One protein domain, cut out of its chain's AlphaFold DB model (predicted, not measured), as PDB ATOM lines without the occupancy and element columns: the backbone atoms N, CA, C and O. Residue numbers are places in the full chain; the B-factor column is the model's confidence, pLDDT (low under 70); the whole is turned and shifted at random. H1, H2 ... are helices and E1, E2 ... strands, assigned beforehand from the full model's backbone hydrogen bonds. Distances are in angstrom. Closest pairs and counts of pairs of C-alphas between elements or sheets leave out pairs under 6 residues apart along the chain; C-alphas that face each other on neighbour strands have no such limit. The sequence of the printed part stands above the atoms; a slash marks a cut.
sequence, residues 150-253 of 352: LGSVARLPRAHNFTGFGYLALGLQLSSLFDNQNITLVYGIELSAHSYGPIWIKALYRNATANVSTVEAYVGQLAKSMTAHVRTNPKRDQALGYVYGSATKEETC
ATOM      1  N   LEU A 150     -40.676 -67.350 -16.204       82.38
ATOM      2  CA  LEU A 150     -39.332 -67.792 -15.828       82.38
ATOM      3  C   LEU A 150     -38.677 -68.548 -16.993       82.38
ATOM      4  O   LEU A 150     -39.297 -69.409 -17.614       82.38
ATOM      5  N   GLY A 151     -37.429 -68.203 -17.317       82.12
ATOM      6  CA  GLY A 151     -36.675 -68.836 -18.407       82.12
ATOM      7  C   GLY A 151     -37.130 -68.468 -19.826       82.12
ATOM      8  O   GLY A 151     -36.526 -68.937 -20.788       82.12
ATOM      9  N   SER A 152     -38.149 -67.615 -19.986       83.69
ATOM     10  CA  SER A 152     -38.636 -67.167 -21.296       83.69
ATOM     11  C   SER A 152     -38.264 -65.707 -21.553       83.69
ATOM     12  O   SER A 152     -38.714 -64.797 -20.858       83.69
ATOM     13  N   VAL A 153     -37.463 -65.470 -22.593       85.81
ATOM     14  CA  VAL A 153     -37.117 -64.120 -23.060       85.81
ATOM     15  C   VAL A 153     -37.964 -63.803 -24.288       85.81
ATOM     16  O   VAL A 153     -37.923 -64.524 -25.287       85.81
ATOM     17  N   ALA A 154     -38.735 -62.719 -24.223       88.56
ATOM     18  CA  ALA A 154     -39.451 -62.211 -25.383       88.56
ATOM     19  C   ALA A 154     -38.439 -61.658 -26.392       88.56
ATOM     20  O   ALA A 154     -37.527 -60.914 -26.027       88.56
ATOM     21  N   ARG A 155     -38.602 -62.013 -27.668       88.19
ATOM     22  CA  ARG A 155     -37.755 -61.521 -28.759       88.19
ATOM     23  C   ARG A 155     -38.610 -60.869 -29.831       88.19
ATOM     24  O   ARG A 155     -39.533 -61.489 -30.352       88.19
ATOM     25  N   LEU A 156     -38.277 -59.631 -30.176       85.31
ATOM     26  CA  LEU A 156     -38.887 -58.919 -31.296       85.31
ATOM     27  C   LEU A 156     -37.833 -58.701 -32.386       85.31
ATOM     28  O   LEU A 156     -36.743 -58.214 -32.073       85.31
ATOM     29  N   PRO A 157     -38.111 -59.072 -33.648       81.31
ATOM     30  CA  PRO A 157     -37.169 -58.857 -34.737       81.31
ATOM     31  C   PRO A 157     -37.000 -57.358 -34.993       81.31
ATOM     32  O   PRO A 157     -37.969 -56.596 -35.016       81.31
ATOM     33  N   ARG A 158     -35.760 -56.930 -35.222       81.75
ATOM     34  CA  ARG A 158     -35.408 -55.549 -35.543       81.75
ATOM     35  C   ARG A 158     -34.655 -55.495 -36.865       81.75
ATOM     36  O   ARG A 158     -33.625 -56.139 -37.051       81.75
ATOM     37  N   ALA A 159     -35.148 -54.662 -37.776       78.75
ATOM     38  CA  ALA A 159     -34.409 -54.300 -38.976       78.75
ATOM     39  C   ALA A 159     -33.267 -53.346 -38.587       78.75
ATOM     40  O   ALA A 159     -33.508 -52.203 -38.197       78.75
ATOM     41  N   HIS A 160     -32.027 -53.833 -38.646       75.62
ATOM     42  CA  HIS A 160     -30.823 -53.029 -38.388       75.62
ATOM     43  C   HIS A 160     -30.195 -52.473 -39.664       75.62
ATOM     44  O   HIS A 160     -29.502 -51.462 -39.616       75.62
ATOM     45  N   ASN A 161     -30.425 -53.143 -40.791       77.62
ATOM     46  CA  ASN A 161     -29.791 -52.824 -42.055       77.62
ATOM     47  C   ASN A 161     -30.783 -53.028 -43.204       77.62
ATOM     48  O   ASN A 161     -31.356 -54.110 -43.360       77.62
ATOM     49  N   PHE A 162     -30.972 -51.979 -43.998       81.69
ATOM     50  CA  PHE A 162     -31.778 -51.992 -45.212       81.69
ATOM     51  C   PHE A 162     -30.878 -51.623 -46.392       81.69
ATOM     52  O   PHE A 162     -30.738 -50.458 -46.753       81.69
ATOM     53  N   THR A 163     -30.204 -52.628 -46.947       80.06
ATOM     54  CA  THR A 163     -29.268 -52.503 -48.075       80.06
ATOM     55  C   THR A 163     -29.564 -53.570 -49.132       80.06
ATOM     56  O   THR A 163     -30.307 -54.519 -48.882       80.06
ATOM     57  N   GLY A 164     -29.003 -53.423 -50.335       80.56
ATOM     58  CA  GLY A 164     -29.204 -54.363 -51.448       80.56
ATOM     59  C   GLY A 164     -30.408 -54.022 -52.332       80.56
ATOM     60  O   GLY A 164     -30.784 -52.857 -52.459       80.56
ATOM     61  N   PHE A 165     -31.010 -55.032 -52.969       82.56
ATOM     62  CA  PHE A 165     -32.046 -54.826 -53.991       82.56
ATOM     63  C   PHE A 165     -33.301 -54.112 -53.476       82.56
ATOM     64  O   PHE A 165     -33.866 -53.314 -54.213       82.56
ATOM     65  N   GLY A 166     -33.710 -54.334 -52.220       81.06
ATOM     66  CA  GLY A 166     -34.854 -53.624 -51.628       81.06
ATOM     67  C   GLY A 166     -34.606 -52.119 -51.482       81.06
ATOM     68  O   GLY A 166     -35.466 -51.315 -51.829       81.06
ATOM     69  N   TYR A 167     -33.400 -51.733 -51.053       86.25
ATOM     70  CA  TYR A 167     -32.971 -50.332 -50.997       86.25
ATOM     71  C   TYR A 167     -32.920 -49.697 -52.387       86.25
ATOM     72  O   TYR A 167     -33.470 -48.617 -52.589       86.25
ATOM     73  N   LEU A 168     -32.307 -50.388 -53.354       87.44
ATOM     74  CA  LEU A 168     -32.197 -49.901 -54.729       87.44
ATOM     75  C   LEU A 168     -33.572 -49.737 -55.381       87.44
ATOM     76  O   LEU A 168     -33.847 -48.688 -55.955       87.44
ATOM     77  N   ALA A 169     -34.447 -50.736 -55.261       87.44
ATOM     78  CA  ALA A 169     -35.795 -50.689 -55.818       87.44
ATOM     79  C   ALA A 169     -36.622 -49.557 -55.197       87.44
ATOM     80  O   ALA A 169     -37.280 -48.815 -55.921       87.44
ATOM     81  N   LEU A 170     -36.551 -49.383 -53.872       89.88
ATOM     82  CA  LEU A 170     -37.245 -48.291 -53.197       89.88
ATOM     83  C   LEU A 170     -36.709 -46.923 -53.638       89.88
ATOM     84  O   LEU A 170     -37.495 -46.018 -53.902       89.88
ATOM     85  N   GLY A 171     -35.385 -46.784 -53.753       90.44
ATOM     86  CA  GLY A 171     -34.735 -45.561 -54.220       90.44
ATOM     87  C   GLY A 171     -35.123 -45.199 -55.653       90.44
ATOM     88  O   GLY A 171     -35.535 -44.069 -55.891       90.44
ATOM     89  N   LEU A 172     -35.071 -46.162 -56.580       90.88
ATOM     90  CA  LEU A 172     -35.492 -45.975 -57.975       90.88
ATOM     91  C   LEU A 172     -36.981 -45.635 -58.087       90.88
ATOM     92  O   LEU A 172     -37.374 -44.777 -58.878       90.88
ATOM     93  N   GLN A 173     -37.827 -46.282 -57.283       88.69
ATOM     94  CA  GLN A 173     -39.256 -45.993 -57.287       88.69
ATOM     95  C   GLN A 173     -39.534 -44.582 -56.761       88.69
ATOM     96  O   GLN A 173     -40.334 -43.858 -57.351       88.69
ATOM     97  N   LEU A 174     -38.866 -44.166 -55.682       90.12
ATOM     98  CA  LEU A 174     -39.011 -42.821 -55.125       90.12
ATOM     99  C   LEU A 174     -38.471 -41.754 -56.071       90.12
ATOM    100  O   LEU A 174     -39.146 -40.748 -56.264       90.12
ATOM    101  N   SER A 175     -37.312 -41.978 -56.698       89.69
ATOM    102  CA  SER A 175     -36.794 -41.044 -57.698       89.69
ATOM    103  C   SER A 175     -37.791 -40.904 -58.846       89.69
ATOM    104  O   SER A 175     -38.217 -39.796 -59.131       89.69
ATOM    105  N   SER A 176     -38.318 -42.011 -59.383       87.00
ATOM    106  CA  SER A 176     -39.327 -41.964 -60.455       87.00
ATOM    107  C   SER A 176     -40.622 -41.241 -60.058       87.00
ATOM    108  O   SER A 176     -41.286 -40.641 -60.901       87.00
ATOM    109  N   LEU A 177     -40.991 -41.293 -58.773       86.88
ATOM    110  CA  LEU A 177     -42.195 -40.656 -58.253       86.88
ATOM    111  C   LEU A 177     -42.044 -39.129 -58.199       86.88
ATOM    112  O   LEU A 177     -43.011 -38.415 -58.483       86.88
ATOM    113  N   PHE A 178     -40.858 -38.651 -57.814       86.81
ATOM    114  CA  PHE A 178     -40.550 -37.231 -57.622       86.81
ATOM    115  C   PHE A 178     -39.861 -36.568 -58.819       86.81
ATOM    116  O   PHE A 178     -39.844 -35.340 -58.890       86.81
ATOM    117  N   ASP A 179     -39.346 -37.351 -59.763       86.62
ATOM    118  CA  ASP A 179     -38.764 -36.848 -60.997       86.62
ATOM    119  C   ASP A 179     -39.834 -36.201 -61.876       86.62
ATOM    120  O   ASP A 179     -40.972 -36.668 -61.984       86.62
ATOM    121  N   ASN A 180     -39.441 -35.124 -62.551       80.50
ATOM    122  CA  ASN A 180     -40.284 -34.479 -63.545       80.50
ATOM    123  C   ASN A 180     -40.460 -35.424 -64.734       80.50
ATOM    124  O   ASN A 180     -39.553 -35.602 -65.544       80.50
ATOM    125  N   GLN A 181     -41.648 -36.010 -64.837       76.06
ATOM    126  CA  GLN A 181     -42.033 -36.859 -65.953       76.06
ATOM    127  C   GLN A 181     -42.995 -36.088 -66.857       76.06
ATOM    128  O   GLN A 181     -43.684 -35.159 -66.425       76.06
ATOM    129  N   ASN A 182     -43.027 -36.450 -68.139       75.00
ATOM    130  CA  ASN A 182     -43.974 -35.849 -69.067       75.00
ATOM    131  C   ASN A 182     -45.349 -36.490 -68.834       75.00
ATOM    132  O   ASN A 182     -45.563 -37.658 -69.162       75.00
ATOM    133  N   ILE A 183     -46.266 -35.757 -68.207       68.69
ATOM    134  CA  ILE A 183     -47.594 -36.254 -67.864       68.69
ATOM    135  C   ILE A 183     -48.560 -35.828 -68.961       68.69
ATOM    136  O   ILE A 183     -48.837 -34.645 -69.148       68.69
ATOM    137  N   THR A 184     -49.144 -36.806 -69.645       69.12
ATOM    138  CA  THR A 184     -50.279 -36.559 -70.530       69.12
ATOM    139  C   THR A 184     -51.553 -36.432 -69.691       69.12
ATOM    140  O   THR A 184     -51.951 -37.337 -68.938       69.12
ATOM    141  N   LEU A 185     -52.171 -35.256 -69.767       63.88
ATOM    142  CA  LEU A 185     -53.511 -34.986 -69.262       63.88
ATOM    143  C   LEU A 185     -54.452 -35.059 -70.464       63.88
ATOM    144  O   LEU A 185     -54.380 -34.231 -71.371       63.88
ATOM    145  N   VAL A 186     -55.294 -36.091 -70.497       63.78
ATOM    146  CA  VAL A 186     -56.315 -36.250 -71.537       63.78
ATOM    147  C   VAL A 186     -57.540 -35.456 -71.094       63.78
ATOM    148  O   VAL A 186     -58.205 -35.842 -70.133       63.78
ATOM    149  N   TYR A 187     -57.804 -34.335 -71.763       58.97
ATOM    150  CA  TYR A 187     -59.007 -33.530 -71.566       58.97
ATOM    151  C   TYR A 187     -59.893 -33.670 -72.810       58.97
ATOM    152  O   TYR A 187     -59.631 -33.069 -73.849       58.97
ATOM    153  N   GLY A 188     -60.956 -34.472 -72.707       60.16
ATOM    154  CA  GLY A 188     -61.888 -34.695 -73.817       60.16
ATOM    155  C   GLY A 188     -61.312 -35.540 -74.963       60.16
ATOM    156  O   GLY A 188     -60.253 -36.148 -74.836       60.16
ATOM    157  N   ILE A 189     -62.062 -35.623 -76.066       59.84
ATOM    158  CA  ILE A 189     -61.883 -36.640 -77.120       59.84
ATOM    159  C   ILE A 189     -60.690 -36.327 -78.056       59.84
ATOM    160  O   ILE A 189     -60.263 -37.206 -78.791       59.84
ATOM    161  N   GLU A 190     -60.095 -35.124 -78.012       57.34
ATOM    162  CA  GLU A 190     -59.112 -34.689 -79.033       57.34
ATOM    163  C   GLU A 190     -57.908 -33.861 -78.509       57.34
ATOM    164  O   GLU A 190     -56.966 -33.638 -79.266       57.34
ATOM    165  N   LEU A 191     -57.862 -33.407 -77.242       63.09
ATOM    166  CA  LEU A 191     -56.732 -32.599 -76.732       63.09
ATOM    167  C   LEU A 191     -55.928 -33.333 -75.649       63.09
ATOM    168  O   LEU A 191     -56.367 -33.497 -74.508       63.09
ATOM    169  N   SER A 192     -54.696 -33.722 -75.994       64.31
ATOM    170  CA  SER A 192     -53.688 -34.144 -75.018       64.31
ATOM    171  C   SER A 192     -52.781 -32.965 -74.660       64.31
ATOM    172  O   SER A 192     -51.951 -32.518 -75.452       64.31
ATOM    173  N   ALA A 193     -52.940 -32.440 -73.444       63.62
ATOM    174  CA  ALA A 193     -52.014 -31.457 -72.897       63.62
ATOM    175  C   ALA A 193     -50.839 -32.195 -72.245       63.62
ATOM    176  O   ALA A 193     -51.030 -33.039 -71.363       63.62
ATOM    177  N   HIS A 194     -49.622 -31.876 -72.679       67.25
ATOM    178  CA  HIS A 194     -48.399 -32.337 -72.030       67.25
ATOM    179  C   HIS A 194     -48.079 -31.370 -70.897       67.25
ATOM    180  O   HIS A 194     -47.846 -30.186 -71.126       67.25
ATOM    181  N   SER A 195     -48.130 -31.856 -69.664       66.00
ATOM    182  CA  SER A 195     -47.727 -31.098 -68.485       66.00
ATOM    183  C   SER A 195     -46.510 -31.758 -67.862       66.00
ATOM    184  O   SER A 195     -46.481 -32.972 -67.666       66.00
ATOM    185  N   TYR A 196     -45.502 -30.955 -67.543       73.12
ATOM    186  CA  TYR A 196     -44.295 -31.427 -66.879       73.12
ATOM    187  C   TYR A 196     -44.505 -31.369 -65.375       73.12
ATOM    188  O   TYR A 196     -44.841 -30.318 -64.829       73.12
ATOM    189  N   GLY A 197     -44.301 -32.494 -64.701       74.88
ATOM    190  CA  GLY A 197     -44.310 -32.501 -63.250       74.88
ATOM    191  C   GLY A 197     -44.123 -33.888 -62.647       74.88
ATOM    192  O   GLY A 197     -44.162 -34.895 -63.356       74.88
ATOM    193  N   PRO A 198     -43.924 -33.952 -61.326       81.56
ATOM    194  CA  PRO A 198     -43.849 -35.211 -60.603       81.56
ATOM    195  C   PRO A 198     -45.164 -36.000 -60.651       81.56
ATOM    196  O   PRO A 198     -46.252 -35.443 -60.469       81.56
ATOM    197  N   ILE A 199     -45.078 -37.322 -60.821       80.38
ATOM    198  CA  ILE A 199     -46.243 -38.216 -60.975       80.38
ATOM    199  C   ILE A 199     -47.185 -38.152 -59.762       80.38
ATOM    200  O   ILE A 199     -48.407 -38.221 -59.920       80.38
ATOM    201  N   TRP A 200     -46.646 -37.987 -58.551       81.69
ATOM    202  CA  TRP A 200     -47.448 -37.930 -57.325       81.69
ATOM    203  C   TRP A 200     -48.459 -36.770 -57.313       81.69
ATOM    204  O   TRP A 200     -49.544 -36.906 -56.745       81.69
ATOM    205  N   ILE A 201     -48.161 -35.665 -58.008       80.00
ATOM    206  CA  ILE A 201     -49.063 -34.511 -58.122       80.00
ATOM    207  C   ILE A 201     -50.325 -34.899 -58.904       80.00
ATOM    208  O   ILE A 201     -51.430 -34.529 -58.511       80.00
ATOM    209  N   LYS A 202     -50.217 -35.728 -59.950       76.88
ATOM    210  CA  LYS A 202     -51.391 -36.219 -60.697       76.88
ATOM    211  C   LYS A 202     -52.342 -37.014 -59.802       76.88
ATOM    212  O   LYS A 202     -53.556 -36.880 -59.929       76.88
ATOM    213  N   ALA A 203     -51.798 -37.836 -58.903       78.12
ATOM    214  CA  ALA A 203     -52.598 -38.612 -57.959       78.12
ATOM    215  C   ALA A 203     -53.316 -37.706 -56.946       78.12
ATOM    216  O   ALA A 203     -54.484 -37.939 -56.643       78.12
ATOM    217  N   LEU A 204     -52.642 -36.651 -56.486       77.31
ATOM    218  CA  LEU A 204     -53.193 -35.676 -55.549       77.31
ATOM    219  C   LEU A 204     -54.303 -34.810 -56.180       77.31
ATOM    220  O   LEU A 204     -55.340 -34.587 -55.563       77.31
ATOM    221  N   TYR A 205     -54.116 -34.358 -57.424       72.88
ATOM    222  CA  TYR A 205     -55.033 -33.438 -58.116       72.88
ATOM    223  C   TYR A 205     -56.086 -34.129 -58.995       72.88
ATOM    224  O   TYR A 205     -56.848 -33.444 -59.676       72.88
ATOM    225  N   ARG A 206     -56.190 -35.468 -58.966       67.50
ATOM    226  CA  ARG A 206     -57.097 -36.255 -59.831       67.50
ATOM    227  C   ARG A 206     -58.567 -35.804 -59.785       67.50
ATOM    228  O   ARG A 206     -59.280 -36.029 -60.755       67.50
ATOM    229  N   ASN A 207     -59.007 -35.174 -58.693       66.94
ATOM    230  CA  ASN A 207     -60.369 -34.653 -58.522       66.94
ATOM    231  C   ASN A 207     -60.427 -33.127 -58.303       66.94
ATOM    232  O   ASN A 207     -61.446 -32.616 -57.860       66.94
ATOM    233  N   ALA A 208     -59.324 -32.402 -58.528       68.75
ATOM    234  CA  ALA A 208     -59.181 -30.959 -58.272       68.75
ATOM    235  C   ALA A 208     -59.487 -30.479 -56.829       68.75
ATOM    236  O   ALA A 208     -59.545 -29.280 -56.579       68.75
ATOM    237  N   THR A 209     -59.627 -31.386 -55.857       71.25
ATOM    238  CA  THR A 209     -59.958 -31.088 -54.449       71.25
ATOM    239  C   THR A 209     -58.749 -31.134 -53.505       71.25
ATOM    240  O   THR A 209     -58.909 -31.348 -52.303       71.25
ATOM    241  N   ALA A 210     -57.527 -31.008 -54.027       79.75
ATOM    242  CA  ALA A 210     -56.317 -31.093 -53.215       79.75
ATOM    243  C   ALA A 210     -56.199 -29.891 -52.261       79.75
ATOM    244  O   ALA A 210     -56.276 -28.738 -52.678       79.75
ATOM    245  N   ASN A 211     -55.975 -30.164 -50.978       87.25
ATOM    246  CA  ASN A 211     -55.675 -29.178 -49.938       87.25
ATOM    247  C   ASN A 211     -54.461 -29.630 -49.099       87.25
ATOM    248  O   ASN A 211     -53.963 -30.749 -49.255       87.25
ATOM    249  N   VAL A 212     -54.008 -28.793 -48.160       88.25
ATOM    250  CA  VAL A 212     -52.852 -29.107 -47.296       88.25
ATOM    251  C   VAL A 212     -53.040 -30.431 -46.541       88.25
ATOM    252  O   VAL A 212     -52.119 -31.242 -46.501       88.25
ATOM    253  N   SER A 213     -54.249 -30.720 -46.043       88.81
ATOM    254  CA  SER A 213     -54.526 -31.978 -45.331       88.81
ATOM    255  C   SER A 213     -54.413 -33.226 -46.217       88.81
ATOM    256  O   SER A 213     -53.928 -34.260 -45.768       88.81
ATOM    257  N   THR A 214     -54.798 -33.148 -47.496       86.06
ATOM    258  CA  THR A 214     -54.643 -34.271 -48.438       86.06
ATOM    259  C   THR A 214     -53.179 -34.527 -48.791       86.06
ATOM    260  O   THR A 214     -52.786 -35.683 -48.941       86.06
ATOM    261  N   VAL A 215     -52.358 -33.471 -48.866       87.50
ATOM    262  CA  VAL A 215     -50.904 -33.582 -49.068       87.50
ATOM    263  C   VAL A 215     -50.261 -34.249 -47.858       87.50
ATOM    264  O   VAL A 215     -49.507 -35.208 -48.011       87.50
ATOM    265  N   GLU A 216     -50.597 -33.779 -46.656       91.00
ATOM    266  CA  GLU A 216     -50.103 -34.344 -45.400       91.00
ATOM    267  C   GLU A 216     -50.481 -35.823 -45.269       91.00
ATOM    268  O   GLU A 216     -49.628 -36.665 -44.982       91.00
ATOM    269  N   ALA A 217     -51.737 -36.167 -45.565       89.69
ATOM    270  CA  ALA A 217     -52.197 -37.548 -45.561       89.69
ATOM    271  C   ALA A 217     -51.441 -38.405 -46.587       89.69
ATOM    272  O   ALA A 217     -51.006 -39.507 -46.254       89.69
ATOM    273  N   TYR A 218     -51.240 -37.911 -47.812       87.94
ATOM    274  CA  TYR A 218     -50.512 -38.638 -48.853       87.94
ATOM    275  C   TYR A 218     -49.063 -38.923 -48.438       87.94
ATOM    276  O   TYR A 218     -48.633 -40.078 -48.442       87.94
ATOM    277  N   VAL A 219     -48.326 -37.889 -48.019       90.06
ATOM    278  CA  VAL A 219     -46.927 -38.017 -47.581       90.06
ATOM    279  C   VAL A 219     -46.828 -38.902 -46.337       90.06
ATOM    280  O   VAL A 219     -45.955 -39.766 -46.263       90.06
ATOM    281  N   GLY A 220     -47.755 -38.761 -45.387       94.69
ATOM    282  CA  GLY A 220     -47.809 -39.592 -44.186       94.69
ATOM    283  C   GLY A 220     -48.048 -41.073 -44.491       94.69
ATOM    284  O   GLY A 220     -47.396 -41.939 -43.904       94.69
ATOM    285  N   GLN A 221     -48.947 -41.391 -45.428       92.94
ATOM    286  CA  GLN A 221     -49.196 -42.775 -45.845       92.94
ATOM    287  C   GLN A 221     -48.032 -43.353 -46.661       92.94
ATOM    288  O   GLN A 221     -47.677 -44.517 -46.465       92.94
ATOM    289  N   LEU A 222     -47.388 -42.544 -47.507       91.62
ATOM    290  CA  LEU A 222     -46.168 -42.930 -48.220       91.62
ATOM    291  C   LEU A 222     -45.032 -43.257 -47.236       91.62
ATOM    292  O   LEU A 222     -44.417 -44.316 -47.324       91.62
ATOM    293  N   ALA A 223     -44.800 -42.410 -46.234       94.75
ATOM    294  CA  ALA A 223     -43.787 -42.660 -45.212       94.75
ATOM    295  C   ALA A 223     -44.091 -43.924 -44.382       94.75
ATOM    296  O   ALA A 223     -43.186 -44.714 -44.090       94.75
ATOM    297  N   LYS A 224     -45.363 -44.160 -44.025       95.62
ATOM    298  CA  LYS A 224     -45.791 -45.380 -43.316       95.62
ATOM    299  C   LYS A 224     -45.556 -46.639 -44.147       95.62
ATOM    300  O   LYS A 224     -45.038 -47.617 -43.607       95.62
ATOM    301  N   SER A 225     -45.896 -46.622 -45.436       92.94
ATOM    302  CA  SER A 225     -45.705 -47.776 -46.321       92.94
ATOM    303  C   SER A 225     -44.221 -48.081 -46.541       92.94
ATOM    304  O   SER A 225     -43.813 -49.234 -46.400       92.94
ATOM    305  N   MET A 226     -43.390 -47.053 -46.753       90.31
ATOM    306  CA  MET A 226     -41.930 -47.181 -46.805       90.31
ATOM    307  C   MET A 226     -41.381 -47.792 -45.513       90.31
ATOM    308  O   MET A 226     -40.615 -48.754 -45.549       90.31
ATOM    309  N   THR A 227     -41.821 -47.287 -44.357       90.25
ATOM    310  CA  THR A 227     -41.387 -47.786 -43.044       90.25
ATOM    311  C   THR A 227     -41.772 -49.254 -42.841       90.25
ATOM    312  O   THR A 227     -40.964 -50.043 -42.348       90.25
ATOM    313  N   ALA A 228     -42.986 -49.653 -43.228       89.75
ATOM    314  CA  ALA A 228     -43.434 -51.041 -43.149       89.75
ATOM    315  C   ALA A 228     -42.623 -51.955 -44.081       89.75
ATOM    316  O   ALA A 228     -42.206 -53.038 -43.665       89.75
ATOM    317  N   HIS A 229     -42.343 -51.508 -45.308       87.25
ATOM    318  CA  HIS A 229     -41.530 -52.254 -46.266       87.25
ATOM    319  C   HIS A 229     -40.107 -52.484 -45.740       87.25
ATOM    320  O   HIS A 229     -39.634 -53.619 -45.735       87.25
ATOM    321  N   VAL A 230     -39.472 -51.438 -45.198       86.56
ATOM    322  CA  VAL A 230     -38.136 -51.512 -44.583       86.56
ATOM    323  C   VAL A 230     -38.119 -52.455 -43.375       86.56
ATOM    324  O   VAL A 230     -37.181 -53.234 -43.213       86.56
ATOM    325  N   ARG A 231     -39.162 -52.430 -42.532       83.56
ATOM    326  CA  ARG A 231     -39.269 -53.306 -41.348       83.56
ATOM    327  C   ARG A 231     -39.492 -54.780 -41.694       83.56
ATOM    328  O   ARG A 231     -39.073 -55.637 -40.924       83.56
ATOM    329  N   THR A 232     -40.155 -55.071 -42.810       83.75
ATOM    330  CA  THR A 232     -40.547 -56.438 -43.203       83.75
ATOM    331  C   THR A 232     -39.585 -57.092 -44.190       83.75
ATOM    332  O   THR A 232     -39.537 -58.317 -44.254       83.75
ATOM    333  N   ASN A 233     -38.781 -56.305 -44.917       80.75
ATOM    334  CA  ASN A 233     -37.812 -56.792 -45.905       80.75
ATOM    335  C   ASN A 233     -36.362 -56.400 -45.553       80.75
ATOM    336  O   ASN A 233     -35.690 -55.736 -46.345       80.75
ATOM    337  N   PRO A 234     -35.854 -56.780 -44.367       76.12
ATOM    338  CA  PRO A 234     -34.447 -56.597 -44.029       76.12
ATOM    339  C   PRO A 234     -33.547 -57.476 -44.912       76.12
ATOM    340  O   PRO A 234     -33.983 -58.464 -45.509       76.12
ATOM    341  N   LYS A 235     -32.257 -57.134 -44.957       73.81
ATOM    342  CA  LYS A 235     -31.229 -57.929 -45.644       73.81
ATOM    343  C   LYS A 235     -31.188 -59.361 -45.064       73.81
ATOM    344  O   LYS A 235     -30.881 -59.526 -43.887       73.81
ATOM    345  N   ARG A 236     -31.535 -60.389 -45.857       64.56
ATOM    346  CA  ARG A 236     -31.706 -61.790 -45.387       64.56
ATOM    347  C   ARG A 236     -30.403 -62.503 -45.003       64.56
ATOM    348  O   ARG A 236     -30.443 -63.511 -44.311       64.56
ATOM    349  N   ASP A 237     -29.273 -62.005 -45.478       63.62
ATOM    350  CA  ASP A 237     -27.925 -62.551 -45.303       63.62
ATOM    351  C   ASP A 237     -27.262 -62.138 -43.975       63.62
ATOM    352  O   ASP A 237     -26.216 -62.673 -43.621       63.62
ATOM    353  N   GLN A 238     -27.878 -61.233 -43.208       64.38
ATOM    354  CA  GLN A 238     -27.487 -60.939 -41.829       64.38
ATOM    355  C   GLN A 238     -28.538 -61.505 -40.873       64.38
ATOM    356  O   GLN A 238     -29.738 -61.321 -41.080       64.38
ATOM    357  N   ALA A 239     -28.094 -62.192 -39.816       61.66
ATOM    358  CA  ALA A 239     -28.981 -62.628 -38.745       61.66
ATOM    359  C   ALA A 239     -29.769 -61.411 -38.239       61.66
ATOM    360  O   ALA A 239     -29.173 -60.408 -37.839       61.66
ATOM    361  N   LEU A 240     -31.102 -61.478 -38.311       67.94
ATOM    362  CA  LEU A 240     -31.972 -60.428 -37.790       67.94
ATOM    363  C   LEU A 240     -31.553 -60.127 -36.354       67.94
ATOM    364  O   LEU A 240     -31.504 -61.034 -35.523       67.94
ATOM    365  N   GLY A 241     -31.234 -58.867 -36.060       76.00
ATOM    366  CA  GLY A 241     -31.020 -58.472 -34.676       76.00
ATOM    367  C   GLY A 241     -32.342 -58.582 -33.926       76.00
ATOM    368  O   GLY A 241     -33.403 -58.250 -34.461       76.00
ATOM    369  N   TYR A 242     -32.288 -59.081 -32.697       84.06
ATOM    370  CA  TYR A 242     -33.455 -59.186 -31.834       84.06
ATOM    371  C   TYR A 242     -33.359 -58.151 -30.724       84.06
ATOM    372  O   TYR A 242     -32.291 -57.919 -30.158       84.06
ATOM    373  N   VAL A 243     -34.494 -57.539 -30.404       86.75
ATOM    374  CA  VAL A 243     -34.660 -56.810 -29.150       86.75
ATOM    375  C   VAL A 243     -35.182 -57.800 -28.124       86.75
ATOM    376  O   VAL A 243     -36.207 -58.448 -28.346       86.75
ATOM    377  N   TYR A 244     -34.446 -57.925 -27.025       89.00
ATOM    378  CA  TYR A 244     -34.781 -58.803 -25.915       89.00
ATOM    379  C   TYR A 244     -35.651 -58.055 -24.906       89.00
ATOM    380  O   TYR A 244     -35.365 -56.910 -24.559       89.00
ATOM    381  N   GLY A 245     -36.703 -58.714 -24.435       89.06
ATOM    382  CA  GLY A 245     -37.593 -58.222 -23.392       89.06
ATOM    383  C   GLY A 245     -38.049 -59.350 -22.474       89.06
ATOM    384  O   GLY A 245     -37.802 -60.529 -22.728       89.06
ATOM    385  N   SER A 246     -38.730 -59.002 -21.391       90.38
ATOM    386  CA  SER A 246     -39.364 -59.980 -20.506       90.38
ATOM    387  C   SER A 246     -40.664 -60.495 -21.127       90.38
ATOM    388  O   SER A 246     -41.525 -59.690 -21.481       90.38
ATOM    389  N   ALA A 247     -40.832 -61.816 -21.238       90.38
ATOM    390  CA  ALA A 247     -42.112 -62.406 -21.624       90.38
ATOM    391  C   ALA A 247     -43.053 -62.432 -20.411       90.38
ATOM    392  O   ALA A 247     -42.673 -62.917 -19.348       90.38
ATOM    393  N   THR A 248     -44.274 -61.920 -20.559       92.06
ATOM    394  CA  THR A 248     -45.318 -61.994 -19.528       92.06
ATOM    395  C   THR A 248     -46.303 -63.103 -19.867       92.06
ATOM    396  O   THR A 248     -46.783 -63.171 -20.998       92.06
ATOM    397  N   LYS A 249     -46.614 -63.954 -18.891       90.56
ATOM    398  CA  LYS A 249     -47.689 -64.947 -18.952       90.56
ATOM    399  C   LYS A 249     -48.857 -64.497 -18.080       90.56
ATOM    400  O   LYS A 249     -48.650 -63.886 -17.031       90.56
ATOM    401  N   GLU A 250     -50.066 -64.775 -18.544       93.06
ATOM    402  CA  GLU A 250     -51.284 -64.606 -17.753       93.06
ATOM    403  C   GLU A 250     -51.466 -65.824 -16.854       93.06
ATOM    404  O   GLU A 250     -51.464 -66.960 -17.327       93.06
ATOM    405  N   GLU A 251     -51.598 -65.581 -15.555       91.19
ATOM    406  CA  GLU A 251     -51.876 -66.600 -14.550       91.19
ATOM    407  C   GLU A 251     -53.052 -66.164 -13.673       91.19
ATOM    408  O   GLU A 251     -53.363 -64.975 -13.556       91.19
ATOM    409  N   THR A 252     -53.721 -67.134 -13.051       92.56
ATOM    410  CA  THR A 252     -54.791 -66.863 -12.088       92.56
ATOM    411  C   THR A 252     -54.173 -66.642 -10.711       92.56
ATOM    412  O   THR A 252     -53.761 -67.593 -10.051       92.56
ATOM    413  N   CYS A 253     -54.122 -65.390 -10.263       92.31
ATOM    414  CA  CYS A 253     -53.728 -65.037  -8.904       92.31
ATOM    415  C   CYS A 253     -54.942 -65.033  -7.967       92.31
ATOM    416  O   CYS A 253     -56.065 -64.721  -8.364       92.31
TER     417      CYS A 253
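Overview. This is residues 150 to 253 of the 352 residues of an uncharacterized protein of Ophiobolus disseminans (UniProt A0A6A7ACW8). This is a long, open, extended model with a two-stranded ribbon at each end and a layer of helices between: E1 and E4 pair at one end, the hairpin E2 and E3 makes the other. Between them H1 leads away from the first ribbon and H3 comes back toward it, near each other but loosely spaced, with the short H2 at the end by the hairpin. The printed part has 104 residues, with three named helices and four named strands in the order E1 H1 E2 E3 H2 H3 E4, and its class is mixed, helices and strands. Each sheet has two antiparallel strands. The whole is extended, with a radius of gyration of the C-alphas of 22.0 A and spans of 74 by 38 by 22 A.

Along the chain. Find C-alpha 150 at (-39.332, -67.792, -15.828); from there E1 runs through residues 150 to 158, 23.5 A. Next read H1, residues 165 to 178, 19.9 A. E2, residues 180 to 187, spans 20.4 A, and E3, residues 191 to 198, spans 20.8 A. H2, residues 199 to 205, is 10.4 A long. H3, residues 212 to 232, starts at C-alpha 212 (-52.852, -29.107, -47.296) and runs 30.3 A. E4, residues 241 to 253, covers 35.0 A and ends at C-alpha 253 (-53.728, -65.037, -8.904).

Arrangement. Look first at E1 and E4, antiparallel at 137 degrees: N 154 and O 245 are within hydrogen-bond range at 2.8 A, as are N 156 and O 243 at 3.0 A. H1 and H3 are near each other, with 9 pairs of C-alphas within 10 A. H1, with residues 176 to 178 alone, touches H2 at a steep tilt of 53 degrees, the same way; their closest C-alphas, of Leu 177 and Ile 199, are 5.5 A apart. E2 and E3 form a hairpin, antiparallel at 150 degrees, with N 183 and O 195 at 2.8 A. H2 and H3 form a helical hairpin at a steep tilt of 43 degrees, opposite ways. They only just touch, with 3 pairs of C-alphas within 8 A; H3 does so with residues 214 to 218 alone, and the closest C-alphas, of Leu 204 and Val 215, are 7.2 A apart. In H1 and H3 every O i to N i+4 pair is within hydrogen-bond range; in H2, 2 of 3 are. The two sheets stay apart, for instance E1 from E2 and E3 from E4.

Size, cuts and confidence. The two C-alphas farthest apart, those of Glu 190 and Cys 253, are 76.6 A apart. The printed part has no cut and no long link. Its mean pLDDT is 80.9; look for values under 70 at residues 183 to 195, 206 to 208 and 236 to 240.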